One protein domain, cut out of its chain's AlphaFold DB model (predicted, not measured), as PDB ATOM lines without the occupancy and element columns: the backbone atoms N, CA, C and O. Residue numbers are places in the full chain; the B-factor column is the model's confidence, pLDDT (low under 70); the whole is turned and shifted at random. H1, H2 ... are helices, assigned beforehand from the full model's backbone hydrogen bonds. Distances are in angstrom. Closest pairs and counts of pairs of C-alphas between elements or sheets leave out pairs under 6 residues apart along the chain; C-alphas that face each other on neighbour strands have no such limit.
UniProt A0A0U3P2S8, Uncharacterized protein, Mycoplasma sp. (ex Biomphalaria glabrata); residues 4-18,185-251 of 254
ATOM      1  N   ASN A   4      17.567  23.329  42.773       72.75
ATOM      2  CA  ASN A   4      16.172  22.997  42.492       72.75
ATOM      3  C   ASN A   4      16.009  21.923  41.391       72.75
ATOM      4  O   ASN A   4      15.102  21.101  41.454       72.75
ATOM      5  N   GLU A   5      16.900  21.882  40.399       75.31
ATOM      6  CA  GLU A   5      16.852  20.894  39.310       75.31
ATOM      7  C   GLU A   5      17.265  19.507  39.785       75.31
ATOM      8  O   GLU A   5      16.604  18.532  39.436       75.31
ATOM      9  N   GLN A   6      18.294  19.425  40.634       80.56
ATOM     10  CA  GLN A   6      18.713  18.153  41.222       80.56
ATOM     11  C   GLN A   6      17.582  17.538  42.051       80.56
ATOM     12  O   GLN A   6      17.233  16.379  41.857       80.56
ATOM     13  N   LYS A   7      16.927  18.343  42.900       79.75
ATOM     14  CA  LYS A   7      15.770  17.890  43.689       79.75
ATOM     15  C   LYS A   7      14.626  17.381  42.811       79.75
ATOM     16  O   LYS A   7      14.017  16.365  43.135       79.75
ATOM     17  N   ILE A   8      14.330  18.068  41.705       77.75
ATOM     18  CA  ILE A   8      13.308  17.616  40.750       77.75
ATOM     19  C   ILE A   8      13.737  16.290  40.113       77.75
ATOM     20  O   ILE A   8      12.925  15.369  40.058       77.75
ATOM     21  N   SER A   9      14.995  16.164  39.684       81.88
ATOM     22  CA  SER A   9      15.529  14.920  39.117       81.88
ATOM     23  C   SER A   9      15.395  13.747  40.088       81.88
ATOM     24  O   SER A   9      14.851  12.711  39.714       81.88
ATOM     25  N   ASP A  10      15.784  13.925  41.351       84.81
ATOM     26  CA  ASP A  10      15.706  12.877  42.374       84.81
ATOM     27  C   ASP A  10      14.254  12.424  42.619       84.81
ATOM     28  O   ASP A  10      13.968  11.232  42.781       84.81
ATOM     29  N   VAL A  11      13.304  13.368  42.619       84.06
ATOM     30  CA  VAL A  11      11.872  13.057  42.746       84.06
ATOM     31  C   VAL A  11      11.367  12.280  41.532       84.06
ATOM     32  O   VAL A  11      10.625  11.307  41.699       84.06
ATOM     33  N   LEU A  12      11.772  12.676  40.324       84.88
ATOM     34  CA  LEU A  12      11.405  11.988  39.088       84.88
ATOM     35  C   LEU A  12      11.954  10.563  39.048       84.88
ATOM     36  O   LEU A  12      11.212   9.638  38.719       84.88
ATOM     37  N   ASP A  13      13.208  10.367  39.444       88.31
ATOM     38  CA  ASP A  13      13.839   9.050  39.484       88.31
ATOM     39  C   ASP A  13      13.171   8.139  40.515       88.31
ATOM     40  O   ASP A  13      12.849   6.985  40.213       88.31
ATOM     41  N   LYS A  14      12.859   8.672  41.703       89.06
ATOM     42  CA  LYS A  14      12.118   7.949  42.747       89.06
ATOM     43  C   LYS A  14      10.684   7.622  42.336       89.06
ATOM     44  O   LYS A  14      10.115   6.633  42.798       89.06
ATOM     45  N   PHE A  15      10.051   8.457  41.519       87.81
ATOM     46  CA  PHE A  15       8.730   8.152  40.988       87.81
ATOM     47  C   PHE A  15       8.812   7.092  39.888       87.81
ATOM     48  O   PHE A  15       8.088   6.098  39.942       87.81
ATOM     49  N   ALA A  16       9.737   7.243  38.940       90.31
ATOM     50  CA  ALA A  16       9.956   6.279  37.870       90.31
ATOM     51  C   ALA A  16      10.334   4.892  38.409       90.31
ATOM     52  O   ALA A  16       9.857   3.890  37.879       90.31
ATOM     53  N   SER A  17      11.121   4.802  39.487       89.88
ATOM     54  CA  SER A  17      11.471   3.518  40.109       89.88
ATOM     55  C   SER A  17      10.252   2.745  40.623       89.88
ATOM     56  O   SER A  17      10.252   1.521  40.573       89.88
ATOM     57  N   LYS A  18       9.188   3.438  41.051       88.56
ATOM     58  CA  LYS A  18       7.918   2.815  41.469       88.56
ATOM     59  C   LYS A  18       7.081   2.316  40.290       88.56
ATOM     60  O   LYS A  18       6.212   1.470  40.482       88.56
ATOM     61  N   GLN A 185      14.381   1.775  18.336       94.06
ATOM     62  CA  GLN A 185      14.071   2.366  19.639       94.06
ATOM     63  C   GLN A 185      15.045   1.910  20.731       94.06
ATOM     64  O   GLN A 185      15.535   2.743  21.487       94.06
ATOM     65  N   SER A 186      15.359   0.609  20.798       93.44
ATOM     66  CA  SER A 186      16.342   0.078  21.752       93.44
ATOM     67  C   SER A 186      17.700   0.731  21.544       93.44
ATOM     68  O   SER A 186      18.251   1.288  22.485       93.44
ATOM     69  N   LYS A 187      18.191   0.740  20.299       93.62
ATOM     70  CA  LYS A 187      19.478   1.332  19.934       93.62
ATOM     71  C   LYS A 187      19.548   2.806  20.334       93.62
ATOM     72  O   LYS A 187      20.464   3.198  21.043       93.62
ATOM     73  N   ALA A 188      18.542   3.597  19.967       92.50
ATOM     74  CA  ALA A 188      18.515   5.022  20.282       92.50
ATOM     75  C   ALA A 188      18.446   5.311  21.795       92.50
ATOM     76  O   ALA A 188      18.964   6.327  22.257       92.50
ATOM     77  N   LEU A 189      17.820   4.428  22.582       92.81
ATOM     78  CA  LEU A 189      17.855   4.517  24.042       92.81
ATOM     79  C   LEU A 189      19.212   4.104  24.612       92.81
ATOM     80  O   LEU A 189      19.662   4.723  25.567       92.81
ATOM     81  N   ASP A 190      19.839   3.061  24.074       91.88
ATOM     82  CA  ASP A 190      21.106   2.528  24.580       91.88
ATOM     83  C   ASP A 190      22.302   3.436  24.257       91.88
ATOM     84  O   ASP A 190      23.224   3.524  25.067       91.88
ATOM     85  N   GLU A 191      22.249   4.150  23.130       91.38
ATOM     86  CA  GLU A 191      23.266   5.114  22.681       91.38
ATOM     87  C   GLU A 191      23.123   6.511  23.317       91.38
ATOM     88  O   GLU A 191      24.032   7.331  23.210       91.38
ATOM     89  N   SER A 192      22.005   6.810  23.989       89.44
ATOM     90  CA  SER A 192      21.811   8.091  24.686       89.44
ATOM     91  C   SER A 192      22.650   8.157  25.967       89.44
ATOM     92  O   SER A 192      22.595   7.258  26.811       89.44
ATOM     93  N   ASN A 193      23.361   9.271  26.168       86.44
ATOM     94  CA  ASN A 193      24.076   9.550  27.420       86.44
ATOM     95  C   ASN A 193      23.105   9.572  28.617       86.44
ATOM     96  O   ASN A 193      23.409   9.048  29.689       86.44
ATOM     97  N   GLY A 194      21.891  10.088  28.407       85.06
ATOM     98  CA  GLY A 194      20.768  10.074  29.342       85.06
ATOM     99  C   GLY A 194      19.866   8.835  29.283       85.06
ATOM    100  O   GLY A 194      18.688   8.944  29.626       85.06
ATOM    101  N   LYS A 195      20.349   7.648  28.875       89.75
ATOM    102  CA  LYS A 195      19.514   6.437  28.674       89.75
ATOM    103  C   LYS A 195      18.537   6.110  29.807       89.75
ATOM    104  O   LYS A 195      17.408   5.678  29.558       89.75
ATOM    105  N   ASN A 196      18.959   6.290  31.059       88.62
ATOM    106  CA  ASN A 196      18.117   6.043  32.230       88.62
ATOM    107  C   ASN A 196      17.057   7.134  32.381       88.62
ATOM    108  O   ASN A 196      15.885   6.815  32.574       88.62
ATOM    109  N   SER A 197      17.447   8.396  32.208       87.94
ATOM    110  CA  SER A 197      16.553   9.553  32.236       87.94
ATOM    111  C   SER A 197      15.493   9.468  31.138       87.94
ATOM    112  O   SER A 197      14.312   9.653  31.421       87.94
ATOM    113  N   LYS A 198      15.861   9.068  29.911       91.75
ATOM    114  CA  LYS A 198      14.905   8.833  28.817       91.75
ATOM    115  C   LYS A 198      13.926   7.704  29.129       91.75
ATOM    116  O   LYS A 198      12.721   7.868  28.944       91.75
ATOM    117  N   ARG A 199      14.398   6.565  29.648       92.94
ATOM    118  CA  ARG A 199      13.499   5.475  30.069       92.94
ATOM    119  C   ARG A 199      12.554   5.924  31.182       92.94
ATOM    120  O   ARG A 199      11.360   5.651  31.101       92.94
ATOM    121  N   ASN A 200      13.058   6.653  32.176       91.50
ATOM    122  CA  ASN A 200      12.249   7.210  33.259       91.50
ATOM    123  C   ASN A 200      11.178   8.167  32.711       91.50
ATOM    124  O   ASN A 200      10.008   8.034  33.068       91.50
ATOM    125  N   ALA A 201      11.541   9.048  31.776       91.75
ATOM    126  CA  ALA A 201      10.615   9.948  31.092       91.75
ATOM    127  C   ALA A 201       9.483   9.197  30.385       91.75
ATOM    128  O   ALA A 201       8.313   9.535  30.559       91.75
ATOM    129  N   ILE A 202       9.815   8.141  29.633       93.62
ATOM    130  CA  ILE A 202       8.827   7.306  28.939       93.62
ATOM    131  C   ILE A 202       7.851   6.683  29.940       93.62
ATOM    132  O   ILE A 202       6.642   6.729  29.717       93.62
ATOM    133  N   LEU A 203       8.354   6.116  31.041       91.94
ATOM    134  CA  LEU A 203       7.520   5.505  32.081       91.94
ATOM    135  C   LEU A 203       6.568   6.529  32.707       91.94
ATOM    136  O   LEU A 203       5.370   6.266  32.820       91.94
ATOM    137  N   ILE A 204       7.097   7.701  33.071       89.56
ATOM    138  CA  ILE A 204       6.324   8.802  33.650       89.56
ATOM    139  C   ILE A 204       5.230   9.233  32.680       89.56
ATOM    140  O   ILE A 204       4.059   9.206  33.045       89.56
ATOM    141  N   LEU A 205       5.580   9.572  31.438       89.62
ATOM    142  CA  LEU A 205       4.610  10.043  30.452       89.62
ATOM    143  C   LEU A 205       3.544   8.976  30.187       89.62
ATOM    144  O   LEU A 205       2.363   9.274  30.317       89.62
ATOM    145  N   LYS A 206       3.911   7.714  29.930       89.12
ATOM    146  CA  LYS A 206       2.928   6.625  29.773       89.12
ATOM    147  C   LYS A 206       1.966   6.535  30.961       89.12
ATOM    148  O   LYS A 206       0.761   6.393  30.756       89.12
ATOM    149  N   HIS A 207       2.472   6.655  32.191       86.50
ATOM    150  CA  HIS A 207       1.631   6.672  33.386       86.50
ATOM    151  C   HIS A 207       0.674   7.876  33.397       86.50
ATOM    152  O   HIS A 207      -0.530   7.697  33.579       86.50
ATOM    153  N   LEU A 208       1.182   9.086  33.146       82.25
ATOM    154  CA  LEU A 208       0.387  10.319  33.091       82.25
ATOM    155  C   LEU A 208      -0.707  10.247  32.015       82.25
ATOM    156  O   LEU A 208      -1.876  10.504  32.302       82.25
ATOM    157  N   PHE A 209      -0.355   9.856  30.789       82.38
ATOM    158  CA  PHE A 209      -1.297   9.740  29.674       82.38
ATOM    159  C   PHE A 209      -2.372   8.680  29.952       82.38
ATOM    160  O   PHE A 209      -3.544   8.918  29.660       82.38
ATOM    161  N   SER A 210      -2.007   7.561  30.593       79.25
ATOM    162  CA  SER A 210      -2.971   6.514  30.959       79.25
ATOM    163  C   SER A 210      -4.019   6.989  31.974       79.25
ATOM    164  O   SER A 210      -5.202   6.709  31.799       79.25
ATOM    165  N   ARG A 211      -3.620   7.766  32.993       73.88
ATOM    166  CA  ARG A 211      -4.539   8.296  34.016       73.88
ATOM    167  C   ARG A 211      -5.462   9.404  33.517       73.88
ATOM    168  O   ARG A 211      -6.551   9.560  34.052       73.88
ATOM    169  N   ASN A 212      -5.023  10.188  32.538       69.44
ATOM    170  CA  ASN A 212      -5.807  11.311  32.022       69.44
ATOM    171  C   ASN A 212      -6.844  10.918  30.970       69.44
ATOM    172  O   ASN A 212      -7.546  11.789  30.466       69.44
ATOM    173  N   HIS A 213      -6.905   9.640  30.579       64.38
ATOM    174  CA  HIS A 213      -7.744   9.186  29.471       64.38
ATOM    175  C   HIS A 213      -7.565  10.033  28.199       64.38
ATOM    176  O   HIS A 213      -8.525  10.234  27.453       64.38
ATOM    177  N   LEU A 214      -6.347  10.529  27.940       67.25
ATOM    178  CA  LEU A 214      -6.030  11.268  26.718       67.25
ATOM    179  C   LEU A 214      -6.096  10.290  25.541       67.25
ATOM    180  O   LEU A 214      -5.122   9.621  25.190       67.25
ATOM    181  N   ARG A 215      -7.302  10.151  24.986       62.00
ATOM    182  CA  ARG A 215      -7.606   9.232  23.893       62.00
ATOM    183  C   ARG A 215      -6.746   9.594  22.680       62.00
ATOM    184  O   ARG A 215      -6.624  10.760  22.328       62.00
ATOM    185  N   GLY A 216      -6.175   8.577  22.037       70.00
ATOM    186  CA  GLY A 216      -5.436   8.719  20.778       70.00
ATOM    187  C   GLY A 216      -3.911   8.780  20.902       70.00
ATOM    188  O   GLY A 216      -3.235   8.599  19.894       70.00
ATOM    189  N   ILE A 217      -3.348   8.952  22.104       82.81
ATOM    190  CA  ILE A 217      -1.889   8.947  22.292       82.81
ATOM    191  C   ILE A 217      -1.427   7.549  22.700       82.81
ATOM    192  O   ILE A 217      -1.764   7.040  23.766       82.81
ATOM    193  N   THR A 218      -0.648   6.917  21.826       86.62
ATOM    194  CA  THR A 218      -0.183   5.541  22.004       86.62
ATOM    195  C   THR A 218       1.164   5.479  22.724       86.62
ATOM    196  O   THR A 218       1.992   6.388  22.643       86.62
ATOM    197  N   SER A 219       1.432   4.351  23.387       88.88
ATOM    198  CA  SER A 219       2.727   4.081  24.029       88.88
ATOM    199  C   SER A 219       3.910   4.168  23.060       88.88
ATOM    200  O   SER A 219       4.997   4.586  23.466       88.88
ATOM    201  N   ILE A 220       3.710   3.786  21.794       90.69
ATOM    202  CA  ILE A 220       4.735   3.885  20.752       90.69
ATOM    203  C   ILE A 220       5.028   5.346  20.395       90.69
ATOM    204  O   ILE A 220       6.194   5.723  20.365       90.69
ATOM    205  N   TYR A 221       3.997   6.191  20.266       91.94
ATOM    206  CA  TYR A 221       4.170   7.624  20.017       91.94
ATOM    207  C   TYR A 221       4.930   8.316  21.154       91.94
ATOM    208  O   TYR A 221       5.886   9.044  20.902       91.94
ATOM    209  N   ILE A 222       4.563   8.044  22.414       91.94
ATOM    210  CA  ILE A 222       5.271   8.588  23.589       91.94
ATOM    211  C   ILE A 222       6.752   8.189  23.564       91.94
ATOM    212  O   ILE A 222       7.629   9.000  23.855       91.94
ATOM    213  N   THR A 223       7.026   6.932  23.212       94.12
ATOM    214  CA  THR A 223       8.388   6.396  23.137       94.12
ATOM    215  C   THR A 223       9.195   7.096  22.044       94.12
ATOM    216  O   THR A 223      10.296   7.569  22.318       94.12
ATOM    217  N   ASP A 224       8.647   7.213  20.832       94.06
ATOM    218  CA  ASP A 224       9.320   7.883  19.715       94.06
ATOM    219  C   ASP A 224       9.543   9.378  19.983       94.06
ATOM    220  O   ASP A 224      10.626   9.887  19.691       94.06
ATOM    221  N   LEU A 225       8.578  10.060  20.615       93.00
ATOM    222  CA  LEU A 225       8.725  11.453  21.035       93.00
ATOM    223  C   LEU A 225       9.942  11.616  21.952       93.00
ATOM    224  O   LEU A 225      10.843  12.382  21.628       93.00
ATOM    225  N   VAL A 226      10.014  10.872  23.060       93.56
ATOM    226  CA  VAL A 226      11.136  10.990  24.012       93.56
ATOM    227  C   VAL A 226      12.473  10.627  23.369       93.56
ATOM    228  O   VAL A 226      13.485  11.275  23.626       93.56
ATOM    229  N   ILE A 227      12.501   9.600  22.519       93.50
ATOM    230  CA  ILE A 227      13.730   9.200  21.832       93.50
ATOM    231  C   ILE A 227      14.236  10.322  20.920       93.50
ATOM    232  O   ILE A 227      15.444  10.551  20.892       93.50
ATOM    233  N   SER A 228      13.333  11.041  20.246       92.12
ATOM    234  CA  SER A 228      13.677  12.143  19.339       92.12
ATOM    235  C   SER A 228      14.213  13.401  20.038       92.12
ATOM    236  O   SER A 228      14.894  14.204  19.406       92.12
ATOM    237  N   LEU A 229      13.943  13.571  21.337       91.19
ATOM    238  CA  LEU A 229      14.404  14.724  22.111       91.19
ATOM    239  C   LEU A 229      15.885  14.616  22.481       91.19
ATOM    240  O   LEU A 229      16.413  13.521  22.703       91.19
ATOM    241  N   ARG A 230      16.553  15.764  22.634       87.44
ATOM    242  CA  ARG A 230      17.851  15.816  23.322       87.44
ATOM    243  C   ARG A 230      17.657  15.495  24.807       87.44
ATOM    244  O   ARG A 230      16.549  15.600  25.343       87.44
ATOM    245  N   ASP A 231      18.736  15.105  25.475       79.88
ATOM    246  CA  ASP A 231      18.680  14.705  26.885       79.88
ATOM    247  C   ASP A 231      18.159  15.860  27.772       79.88
ATOM    248  O   ASP A 231      17.227  15.658  28.553       79.88
ATOM    249  N   ASP A 232      18.634  17.092  27.548       79.44
ATOM    250  CA  ASP A 232      18.177  18.288  28.278       79.44
ATOM    251  C   ASP A 232      16.701  18.634  28.003       79.44
ATOM    252  O   ASP A 232      15.947  19.017  28.903       79.44
ATOM    253  N   ASP A 233      16.249  18.445  26.759       85.00
ATOM    254  CA  ASP A 233      14.862  18.711  26.364       85.00
ATOM    255  C   ASP A 233      13.895  17.692  26.991       85.00
ATOM    256  O   ASP A 233      12.746  18.020  27.294       85.00
ATOM    257  N   THR A 234      14.364  16.467  27.248       82.94
ATOM    258  CA  THR A 234      13.575  15.419  27.909       82.94
ATOM    259  C   THR A 234      13.215  15.818  29.338       82.94
ATOM    260  O   THR A 234      12.055  15.707  29.743       82.94
ATOM    261  N   PHE A 235      14.187  16.323  30.103       81.38
ATOM    262  CA  PHE A 235      13.950  16.802  31.465       81.38
ATOM    263  C   PHE A 235      12.991  17.999  31.477       81.38
ATOM    264  O   PHE A 235      12.032  18.027  32.254       81.38
ATOM    265  N   ASN A 236      13.190  18.947  30.557       82.69
ATOM    266  CA  ASN A 236      12.327  20.117  30.415       82.69
ATOM    267  C   ASN A 236      10.885  19.751  30.041       82.69
ATOM    268  O   ASN A 236       9.954  20.355  30.573       82.69
ATOM    269  N   LEU A 237      10.679  18.738  29.193       83.31
ATOM    270  CA  LEU A 237       9.346  18.244  28.849       83.31
ATOM    271  C   LEU A 237       8.606  17.716  30.083       83.31
ATOM    272  O   LEU A 237       7.469  18.115  30.335       83.31
ATOM    273  N   ILE A 238       9.245  16.840  30.869       79.50
ATOM    274  CA  ILE A 238       8.628  16.290  32.086       79.50
ATOM    275  C   ILE A 238       8.336  17.415  33.071       79.50
ATOM    276  O   ILE A 238       7.247  17.469  33.639       79.50
ATOM    277  N   LYS A 239       9.287  18.338  33.249       78.19
ATOM    278  CA  LYS A 239       9.122  19.509  34.105       78.19
ATOM    279  C   LYS A 239       7.896  20.308  33.668       78.19
ATOM    280  O   LYS A 239       7.003  20.521  34.479       78.19
ATOM    281  N   LYS A 240       7.788  20.671  32.389       78.00
ATOM    282  CA  LYS A 240       6.629  21.394  31.851       78.00
ATOM    283  C   LYS A 240       5.318  20.663  32.155       78.00
ATOM    284  O   LYS A 240       4.411  21.275  32.707       78.00
ATOM    285  N   PHE A 241       5.263  19.348  31.933       73.56
ATOM    286  CA  PHE A 241       4.104  18.536  32.316       73.56
ATOM    287  C   PHE A 241       3.809  18.597  33.821       73.56
ATOM    288  O   PHE A 241       2.658  18.770  34.202       73.56
ATOM    289  N   LEU A 242       4.806  18.507  34.699       69.44
ATOM    290  CA  LEU A 242       4.589  18.608  36.147       69.44
ATOM    291  C   LEU A 242       4.127  19.997  36.610       69.44
ATOM    292  O   LEU A 242       3.428  20.095  37.619       69.44
ATOM    293  N   TYR A 243       4.545  21.057  35.915       66.94
ATOM    294  CA  TYR A 243       4.236  22.443  36.271       66.94
ATOM    295  C   TYR A 243       2.898  22.932  35.709       66.94
ATOM    296  O   TYR A 243       2.189  23.637  36.423       66.94
ATOM    297  N   GLU A 244       2.566  22.591  34.462       63.41
ATOM    298  CA  GLU A 244       1.330  23.029  33.790       63.41
ATOM    299  C   GLU A 244       0.118  22.201  34.198       63.41
ATOM    300  O   GLU A 244      -1.016  22.676  34.195       63.41
ATOM    301  N   SER A 245       0.355  20.955  34.578       56.38
ATOM    302  CA  SER A 245      -0.708  20.069  34.999       56.38
ATOM    303  C   SER A 245      -0.900  20.225  36.521       56.38
ATOM    304  O   SER A 245       0.073  20.347  37.261       56.38
ATOM    305  N   SER A 246      -2.134  20.147  37.036       52.91
ATOM    306  CA  SER A 246      -2.500  20.086  38.476       52.91
ATOM    307  C   SER A 246      -1.912  18.888  39.274       52.91
ATOM    308  O   SER A 246      -2.457  18.451  40.286       52.91
ATOM    309  N   TRP A 247      -0.779  18.340  38.835       56.50
ATOM    310  CA  TRP A 247      -0.223  17.032  39.182       56.50
ATOM    311  C   TRP A 247       0.772  17.089  40.332       56.50
ATOM    312  O   TRP A 247       1.199  16.039  40.802       56.50
ATOM    313  N   ARG A 248       1.107  18.282  40.839       54.06
ATOM    314  CA  ARG A 248       1.990  18.466  42.006       54.06
ATOM    315  C   ARG A 248       1.587  17.596  43.203       54.06
ATOM    316  O   ARG A 248       2.452  17.034  43.874       54.06
ATOM    317  N   SER A 249       0.280  17.399  43.400       53.34
ATOM    318  CA  SER A 249      -0.289  16.524  44.433       53.34
ATOM    319  C   SER A 249       0.083  15.044  44.264       53.34
ATOM    320  O   SER A 249       0.242  14.341  45.255       53.34
ATOM    321  N   SER A 250       0.294  14.568  43.031       50.09
ATOM    322  CA  SER A 250       0.695  13.182  42.736       50.09
ATOM    323  C   SER A 250       2.181  12.908  42.998       50.09
ATOM    324  O   SER A 250       2.583  11.746  43.065       50.09
ATOM    325  N   PHE A 251       2.993  13.959  43.157       50.50
ATOM    326  CA  PHE A 251       4.448  13.865  43.317       50.50
ATOM    327  C   PHE A 251       4.956  14.380  44.673       50.50
ATOM    328  O   PHE A 251       6.163  14.363  44.899       50.50
TER     329      PHE A 251
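What this domain is: This is residues 4 to 18 and 185 to 251 of the 254 residues of an uncharacterized protein of Mycoplasma sp. (ex Biomphalaria glabrata) (UniProt A0A0U3P2S8). H3 makes the core, with H4 and H5 packed on it and H1 crossing it steeply; short H2 and H6 lie at opposite ends, and residues 211 to 216 stick out. The printed part has 82 residues with six named helices, H1 to H6 in order, and no named strand. It is all helix and compact, radius of gyration of the C-alphas 12.3 A, spans 35 by 33 by 21 A.

Where its parts are: Find C-alpha 4 at (16.172, 22.997, 42.492); H1, residues 4 to 18, runs 21.8 A from there. Next come H2, 185 to 190, H3, 195 to 211, 24.7 A, H4, 219 to 228, H5, 231 to 244, 20.4 A, and H6, 248 to 251, ending at (4.448, 13.865, 43.317).

How they stand to each other: Look first at the hub, H3. Among its closest C-alphas, Ile 202 and Thr 223 of H4, its hairpin partner, are 5.9 A apart; Ala 201 and Ile 238 of H5, which it touches at a shallow 27 degrees, 6.7 A. H1 touches it with residues 12 to 17 alone. Every O i to N i+4 pair is within hydrogen-bond range in H2 to H5, 10 of 11 in H1; H6 is too short.

The domain as a whole: Residues 19 to 184 are not printed; C-alphas 18 and 185 are 22.7 A apart. Residues 212 to 215 and 242 to 251 have pLDDT under 70.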